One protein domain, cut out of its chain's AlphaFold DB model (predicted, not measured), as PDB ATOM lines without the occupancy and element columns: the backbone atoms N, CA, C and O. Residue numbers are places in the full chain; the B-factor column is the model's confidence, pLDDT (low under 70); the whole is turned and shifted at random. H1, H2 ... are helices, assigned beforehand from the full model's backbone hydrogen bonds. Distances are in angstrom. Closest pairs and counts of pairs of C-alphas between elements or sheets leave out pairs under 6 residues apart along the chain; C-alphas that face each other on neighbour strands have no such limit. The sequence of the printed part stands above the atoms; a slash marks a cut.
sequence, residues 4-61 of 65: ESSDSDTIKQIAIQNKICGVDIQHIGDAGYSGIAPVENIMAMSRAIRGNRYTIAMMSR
ATOM      1  N   GLU A   4     376.912 278.774 276.572       77.06
ATOM      2  CA  GLU A   4     376.750 278.325 277.959       77.06
ATOM      3  C   GLU A   4     375.350 278.577 278.541       77.06
ATOM      4  O   GLU A   4     374.964 277.903 279.494       77.06
ATOM      5  N   SER A   5     374.610 279.534 277.971       82.25
ATOM      6  CA  SER A   5     373.254 279.917 278.387       82.25
ATOM      7  C   SER A   5     372.150 279.165 277.643       82.25
ATOM      8  O   SER A   5     370.975 279.338 277.957       82.25
ATOM      9  N   SER A   6     372.517 278.329 276.667       88.88
ATOM     10  CA  SER A   6     371.572 277.445 275.993       88.88
ATOM     11  C   SER A   6     371.036 276.384 276.953       88.88
ATOM     12  O   SER A   6     371.667 276.039 277.954       88.88
ATOM     13  N   ASP A   7     369.875 275.829 276.624       92.44
ATOM     14  CA  ASP A   7     369.331 274.688 277.345       92.44
ATOM     15  C   ASP A   7     370.260 273.461 277.241       92.44
ATOM     16  O   ASP A   7     371.084 273.319 276.328       92.44
ATOM     17  N   SER A   8     370.116 272.546 278.195       94.56
ATOM     18  CA  SER A   8     370.994 271.382 278.305       94.56
ATOM     19  C   SER A   8     370.893 270.408 277.129       94.56
ATOM     20  O   SER A   8     371.876 269.716 276.845       94.56
ATOM     21  N   ASP A   9     369.759 270.349 276.423       96.50
ATOM     22  CA  ASP A   9     369.623 269.503 275.236       96.50
ATOM     23  C   ASP A   9     370.408 270.092 274.062       96.50
ATOM     24  O   ASP A   9     371.157 269.362 273.403       96.50
ATOM     25  N   THR A  10     370.352 271.408 273.864       95.38
ATOM     26  CA  THR A  10     371.208 272.112 272.903       95.38
ATOM     27  C   THR A  10     372.693 271.870 273.203       95.38
ATOM     28  O   THR A  10     373.447 271.475 272.311       95.38
ATOM     29  N   ILE A  11     373.123 272.007 274.465       95.00
ATOM     30  CA  ILE A  11     374.511 271.720 274.876       95.00
ATOM     31  C   ILE A  11     374.911 270.276 274.568       95.00
ATOM     32  O   ILE A  11     375.999 270.021 274.045       95.00
ATOM     33  N   LYS A  12     374.028 269.319 274.869       96.50
ATOM     34  CA  LYS A  12     374.255 267.901 274.590       96.50
ATOM     35  C   LYS A  12     374.453 267.654 273.094       96.50
ATOM     36  O   LYS A  12     375.369 266.916 272.735       96.50
ATOM     37  N   GLN A  13     373.635 268.263 272.234       97.19
ATOM     38  CA  GLN A  13     373.774 268.115 270.782       97.19
ATOM     39  C   GLN A  13     375.093 268.696 270.274       97.19
ATOM     40  O   GLN A  13     375.779 268.032 269.499       97.19
ATOM     41  N   ILE A  14     375.500 269.872 270.758       95.50
ATOM     42  CA  ILE A  14     376.789 270.467 270.380       95.50
ATOM     43  C   ILE A  14     377.952 269.561 270.809       95.50
ATOM     44  O   ILE A  14     378.849 269.277 270.018       95.50
ATOM     45  N   ALA A  15     377.907 269.027 272.033       96.19
ATOM     46  CA  ALA A  15     378.937 268.121 272.532       96.19
ATOM     47  C   ALA A  15     379.042 266.831 271.695       96.19
ATOM     48  O   ALA A  15     380.153 266.364 271.427       96.19
ATOM     49  N   ILE A  16     377.905 266.274 271.254       97.56
ATOM     50  CA  ILE A  16     377.855 265.115 270.348       97.56
ATOM     51  C   ILE A  16     378.456 265.465 268.985       97.56
ATOM     52  O   ILE A  16     379.278 264.701 268.484       97.56
ATOM     53  N   GLN A  17     378.091 266.609 268.402       97.44
ATOM     54  CA  GLN A  17     378.623 267.048 267.109       97.44
ATOM     55  C   GLN A  17     380.140 267.223 267.161       97.44
ATOM     56  O   GLN A  17     380.856 266.617 266.371       97.44
ATOM     57  N   ASN A  18     380.646 267.940 268.162       96.44
ATOM     58  CA  ASN A  18     382.081 268.122 268.361       96.44
ATOM     59  C   ASN A  18     382.809 266.778 268.559       96.44
ATOM     60  O   ASN A  18     383.891 266.572 268.014       96.44
ATOM     61  N   LYS A  19     382.200 265.822 269.275       95.31
ATOM     62  CA  LYS A  19     382.743 264.461 269.409       95.31
ATOM     63  C   LYS A  19     382.801 263.723 268.067       95.31
ATOM     64  O   LYS A  19     383.792 263.055 267.799       95.31
ATOM     65  N   ILE A  20     381.760 263.831 267.238       97.50
ATOM     66  CA  ILE A  20     381.728 263.247 265.886       97.50
ATOM     67  C   ILE A  20     382.822 263.867 265.011       97.50
ATOM     68  O   ILE A  20     383.502 263.147 264.286       97.50
ATOM     69  N   CYS A  21     383.031 265.180 265.120       97.50
ATOM     70  CA  CYS A  21     384.080 265.905 264.406       97.50
ATOM     71  C   CYS A  21     385.503 265.608 264.915       97.50
ATOM     72  O   CYS A  21     386.456 266.103 264.323       97.50
ATOM     73  N   GLY A  22     385.661 264.825 265.987       96.25
ATOM     74  CA  GLY A  22     386.970 264.487 266.545       96.25
ATOM     75  C   GLY A  22     387.616 265.618 267.345       96.25
ATOM     76  O   GLY A  22     388.835 265.678 267.423       96.25
ATOM     77  N   VAL A  23     386.824 266.522 267.930       96.00
ATOM     78  CA  VAL A  23     387.340 267.595 268.792       96.00
ATOM     79  C   VAL A  23     387.950 267.013 270.069       96.00
ATOM     80  O   VAL A  23     387.271 266.307 270.819       96.00
ATOM     81  N   ASP A  24     389.198 267.384 270.357       93.44
ATOM     82  CA  ASP A  24     389.932 266.921 271.540       93.44
ATOM     83  C   ASP A  24     389.526 267.646 272.832       93.44
ATOM     84  O   ASP A  24     389.460 267.043 273.906       93.44
ATOM     85  N   ILE A  25     389.256 268.952 272.743       92.56
ATOM     86  CA  ILE A  25     388.981 269.817 273.896       92.56
ATOM     87  C   ILE A  25     387.675 270.566 273.675       92.56
ATOM     88  O   ILE A  25     387.482 271.238 272.666       92.56
ATOM     89  N   GLN A  26     386.784 270.474 274.659       91.50
ATOM     90  CA  GLN A  26     385.491 271.148 274.647       91.50
ATOM     91  C   GLN A  26     385.504 272.248 275.693       91.50
ATOM     92  O   GLN A  26     385.773 271.983 276.866       91.50
ATOM     93  N   HIS A  27     385.215 273.468 275.260       89.56
ATOM     94  CA  HIS A  27     385.131 274.621 276.140       89.56
ATOM     95  C   HIS A  27     383.666 274.979 276.403       89.56
ATOM     96  O   HIS A  27     382.853 275.004 275.481       89.56
ATOM     97  N   ILE A  28     383.336 275.243 277.667       88.44
ATOM     98  CA  ILE A  28     382.058 275.814 278.095       88.44
ATOM     99  C   ILE A  28     382.355 276.785 279.240       88.44
ATOM    100  O   ILE A  28     383.111 276.430 280.144       88.44
ATOM    101  N   GLY A  29     381.780 277.986 279.203       80.12
ATOM    102  CA  GLY A  29     382.172 279.071 280.106       80.12
ATOM    103  C   GLY A  29     382.917 280.179 279.362       80.12
ATOM    104  O   GLY A  29     384.090 280.013 279.073       80.12
ATOM    105  N   ASP A  30     382.276 281.301 279.053       67.88
ATOM    106  CA  ASP A  30     382.893 282.433 278.332       67.88
ATOM    107  C   ASP A  30     382.623 283.778 279.035       67.88
ATOM    108  O   ASP A  30     382.301 284.788 278.421       67.88
ATOM    109  N   ALA A  31     382.751 283.787 280.368       57.03
ATOM    110  CA  ALA A  31     382.608 284.970 281.232       57.03
ATOM    111  C   ALA A  31     381.174 285.533 281.432       57.03
ATOM    112  O   ALA A  31     381.024 286.684 281.848       57.03
ATOM    113  N   GLY A  32     380.119 284.732 281.217       65.62
ATOM    114  CA  GLY A  32     378.729 285.042 281.613       65.62
ATOM    115  C   GLY A  32     378.474 285.025 283.135       65.62
ATOM    116  O   GLY A  32     379.402 285.208 283.909       65.62
ATOM    117  N   TYR A  33     377.222 284.825 283.590       53.78
ATOM    118  CA  TYR A  33     376.766 284.857 285.006       53.78
ATOM    119  C   TYR A  33     377.806 284.240 285.979       53.78
ATOM    120  O   TYR A  33     377.958 283.025 286.063       53.78
ATOM    121  N   SER A  34     378.589 285.081 286.665       65.69
ATOM    122  CA  SER A  34     379.692 284.690 287.571       65.69
ATOM    123  C   SER A  34     380.853 283.865 286.974       65.69
ATOM    124  O   SER A  34     381.672 283.345 287.728       65.69
ATOM    125  N   GLY A  35     380.972 283.767 285.649       71.00
ATOM    126  CA  GLY A  35     382.063 283.084 284.945       71.00
ATOM    127  C   GLY A  35     381.984 281.556 284.966       71.00
ATOM    128  O   GLY A  35     382.977 280.898 284.661       71.00
ATOM    129  N   ILE A  36     380.835 280.983 285.338       79.56
ATOM    130  CA  ILE A  36     380.652 279.534 285.469       79.56
ATOM    131  C   ILE A  36     379.404 279.112 284.691       79.56
ATOM    132  O   ILE A  36     378.314 279.638 284.907       79.56
ATOM    133  N   ALA A  37     379.558 278.132 283.800       87.69
ATOM    134  CA  ALA A  37     378.429 277.532 283.098       87.69
ATOM    135  C   ALA A  37     377.470 276.830 284.088       87.69
ATOM    136  O   ALA A  37     377.939 276.238 285.065       87.69
ATOM    137  N   PRO A  38     376.148 276.814 283.830       89.19
ATOM    138  CA  PRO A  38     375.195 276.078 284.657       89.19
ATOM    139  C   PRO A  38     375.618 274.618 284.858       89.19
ATOM    140  O   PRO A  38     376.107 273.960 283.931       89.19
ATOM    141  N   VAL A  39     375.416 274.092 286.068       91.38
ATOM    142  CA  VAL A  39     375.825 272.723 286.434       91.38
ATOM    143  C   VAL A  39     375.165 271.698 285.511       91.38
ATOM    144  O   VAL A  39     375.795 270.721 285.103       91.38
ATOM    145  N   GLU A  40     373.921 271.947 285.119       93.44
ATOM    146  CA  GLU A  40     373.141 271.137 284.188       93.44
ATOM    147  C   GLU A  40     373.844 271.017 282.831       93.44
ATOM    148  O   GLU A  40     373.923 269.924 282.264       93.44
ATOM    149  N   ASN A  41     374.448 272.106 282.355       93.62
ATOM    150  CA  ASN A  41     375.154 272.157 281.079       93.62
ATOM    151  C   ASN A  41     376.523 271.466 281.156       93.62
ATOM    152  O   ASN A  41     376.874 270.688 280.263       93.62
ATOM    153  N   ILE A  42     377.254 271.635 282.264       92.88
ATOM    154  CA  ILE A  42     378.494 270.884 282.542       92.88
ATOM    155  C   ILE A  42     378.210 269.371 282.574       92.88
ATOM    156  O   ILE A  42     378.971 268.559 282.026       92.88
ATOM    157  N   MET A  43     377.091 268.980 283.188       95.50
ATOM    158  CA  MET A  43     376.645 267.592 283.294       95.50
ATOM    159  C   MET A  43     376.187 267.018 281.953       95.50
ATOM    160  O   MET A  43     376.574 265.897 281.608       95.50
ATOM    161  N   ALA A  44     375.401 267.772 281.182       96.50
ATOM    162  CA  ALA A  44     374.948 267.380 279.852       96.50
ATOM    163  C   ALA A  44     376.138 267.123 278.918       96.50
ATOM    164  O   ALA A  44     376.231 266.046 278.317       96.50
ATOM    165  N   MET A  45     377.100 268.049 278.890       95.69
ATOM    166  CA  MET A  45     378.327 267.917 278.109       95.69
ATOM    167  C   MET A  45     379.177 266.722 278.577       95.69
ATOM    168  O   MET A  45     379.595 265.895 277.762       95.69
ATOM    169  N   SER A  46     379.371 266.555 279.892       95.88
ATOM    170  CA  SER A  46     380.132 265.427 280.453       95.88
ATOM    171  C   SER A  46     379.541 264.066 280.079       95.88
ATOM    172  O   SER A  46     380.283 263.168 279.664       95.88
ATOM    173  N   ARG A  47     378.214 263.924 280.183       97.12
ATOM    174  CA  ARG A  47     377.498 262.690 279.830       97.12
ATOM    175  C   ARG A  47     377.571 262.405 278.333       97.12
ATOM    176  O   ARG A  47     377.775 261.249 277.971       97.12
ATOM    177  N   ALA A  48     377.442 263.421 277.480       97.00
ATOM    178  CA  ALA A  48     377.530 263.273 276.027       97.00
ATOM    179  C   ALA A  48     378.915 262.787 275.567       97.00
ATOM    180  O   ALA A  48     379.026 261.856 274.765       97.00
ATOM    181  N   ILE A  49     379.981 263.376 276.115       96.44
ATOM    182  CA  ILE A  49     381.353 263.067 275.698       96.44
ATOM    183  C   ILE A  49     381.807 261.719 276.270       96.44
ATOM    184  O   ILE A  49     382.264 260.849 275.523       96.44
ATOM    185  N   ARG A  50     381.656 261.524 277.589       95.31
ATOM    186  CA  ARG A  50     382.286 260.420 278.344       95.31
ATOM    187  C   ARG A  50     381.325 259.293 278.729       95.31
ATOM    188  O   ARG A  50     381.766 258.224 279.142       95.31
ATOM    189  N   GLY A  51     380.018 259.514 278.616       95.88
ATOM    190  CA  GLY A  51     378.993 258.590 279.095       95.88
ATOM    191  C   GLY A  51     378.683 258.741 280.590       95.88
ATOM    192  O   GLY A  51     379.433 259.335 281.373       95.88
ATOM    193  N   ASN A  52     377.544 258.176 281.004       96.44
ATOM    194  CA  ASN A  52     377.009 258.357 282.355       96.44
ATOM    195  C   ASN A  52     377.897 257.729 283.442       96.44
ATOM    196  O   ASN A  52     378.195 258.371 284.446       96.44
ATOM    197  N   ARG A  53     378.385 256.501 283.207       96.69
ATOM    198  CA  ARG A  53     379.244 255.769 284.156       96.69
ATOM    199  C   ARG A  53     380.496 256.567 284.532       96.69
ATOM    200  O   ARG A  53     380.803 256.697 285.711       96.69
ATOM    201  N   TYR A  54     381.194 257.122 283.540       96.00
ATOM    202  CA  TYR A  54     382.405 257.916 283.770       96.00
ATOM    203  C   TYR A  54     382.106 259.256 284.435       96.00
ATOM    204  O   TYR A  54     382.855 259.683 285.310       96.00
ATOM    205  N   THR A  55     381.000 259.898 284.052       96.06
ATOM    206  CA  THR A  55     380.583 261.171 284.654       96.06
ATOM    207  C   THR A  55     380.322 261.008 286.153       96.06
ATOM    208  O   THR A  55     380.895 261.736 286.958       96.06
ATOM    209  N   ILE A  56     379.538 259.998 286.542       94.56
ATOM    210  CA  ILE A  56     379.224 259.724 287.953       94.56
ATOM    211  C   ILE A  56     380.481 259.323 288.729       94.56
ATOM    212  O   ILE A  56     380.694 259.803 289.842       94.56
ATOM    213  N   ALA A  57     381.339 258.483 288.140       95.00
ATOM    214  CA  ALA A  57     382.586 258.074 288.778       95.00
ATOM    215  C   ALA A  57     383.501 259.272 289.086       95.00
ATOM    216  O   ALA A  57     384.097 259.311 290.156       95.00
ATOM    217  N   MET A  58     383.591 260.260 288.188       91.62
ATOM    218  CA  MET A  58     384.354 261.496 288.420       91.62
ATOM    219  C   MET A  58     383.773 262.331 289.562       91.62
ATOM    220  O   MET A  58     384.525 262.780 290.420       91.62
ATOM    221  N   MET A  59     382.451 262.504 289.604       90.75
ATOM    222  CA  MET A  59     381.789 263.285 290.657       90.75
ATOM    223  C   MET A  59     381.869 262.629 292.037       90.75
ATOM    224  O   MET A  59     381.886 263.320 293.047       90.75
ATOM    225  N   SER A  60     381.897 261.297 292.081       92.88
ATOM    226  CA  SER A  60     381.882 260.529 293.333       92.88
ATOM    227  C   SER A  60     383.280 260.315 293.921       92.88
ATOM    228  O   SER A  60     383.429 259.652 294.947       92.88
ATOM    229  N   ARG A  61     384.332 260.805 293.258       89.25
ATOM    230  CA  ARG A  61     385.709 260.649 293.730       89.25
ATOM    231  C   ARG A  61     385.975 261.579 294.911       89.25
ATOM    232  O   ARG A  61     385.749 262.779 294.823       89.25
TER     233      ARG A  61
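AT A GLANCE: This is residues 4 to 61 of the 65 residues of an uncharacterized protein of Enterococcus mundtii QU 25 (UniProt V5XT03). What is the shape? Two helices, H1 and H2, are side by side and run the same way, with a long loop, residues 21 to 38, leading from the end of H1 back to the start of H2. A short third helix, H3, packs on H2 alone, turning sharply away after Gly 51. What is its make-up? The 58 printed residues have three named helices, in the order H1, H2, H3, and no named strand: the class is all helix. How large is it? It is compact, with a radius of gyration of the C-alphas of 11.4 A and a rounded outline of 30 by 29 by 19 A.

IN THESE COORDINATES: Where is the longest helix? H1 is residues 8 to 20, 18.3 A from first to last C-alpha, beginning at C-alpha 8 at (370.994, 271.382, 278.305). Where are the others? H2 is residues 39 to 50, 16.1 A long, and H3 is residues 52 to 59, 10.8 A long, ending at C-alpha 59 at (381.789, 263.285, 290.657).

HOW THE PARTS SIT: How does H1 stand to H2? They touch, at a shallow tilt of 27 degrees, the same way; their closest C-alphas, of Ser 8 and Asn 41, are 5.1 A apart. And H3? H2 touches it with residues 43 to 47 alone, at a steep tilt of 55 degrees, opposite ways; their closest C-alphas, of Arg 47 and Thr 55, are 5.9 A apart. H1 and H3 are apart. What of the backbones? In H1, H2 and H3 every O i to N i+4 pair is within hydrogen-bond range.

THE WHOLE: How far does it reach? The two C-alphas farthest apart, of Ile 20 and Ser 34, are 30.6 A apart. Is it continuous? The printed part has no cut; the link from H1 to H2 is long, and that from H2 to H3 is tight. Where is confidence low? Residues 30 to 34 have pLDDT under 70; the mean of the printed part is 90.2.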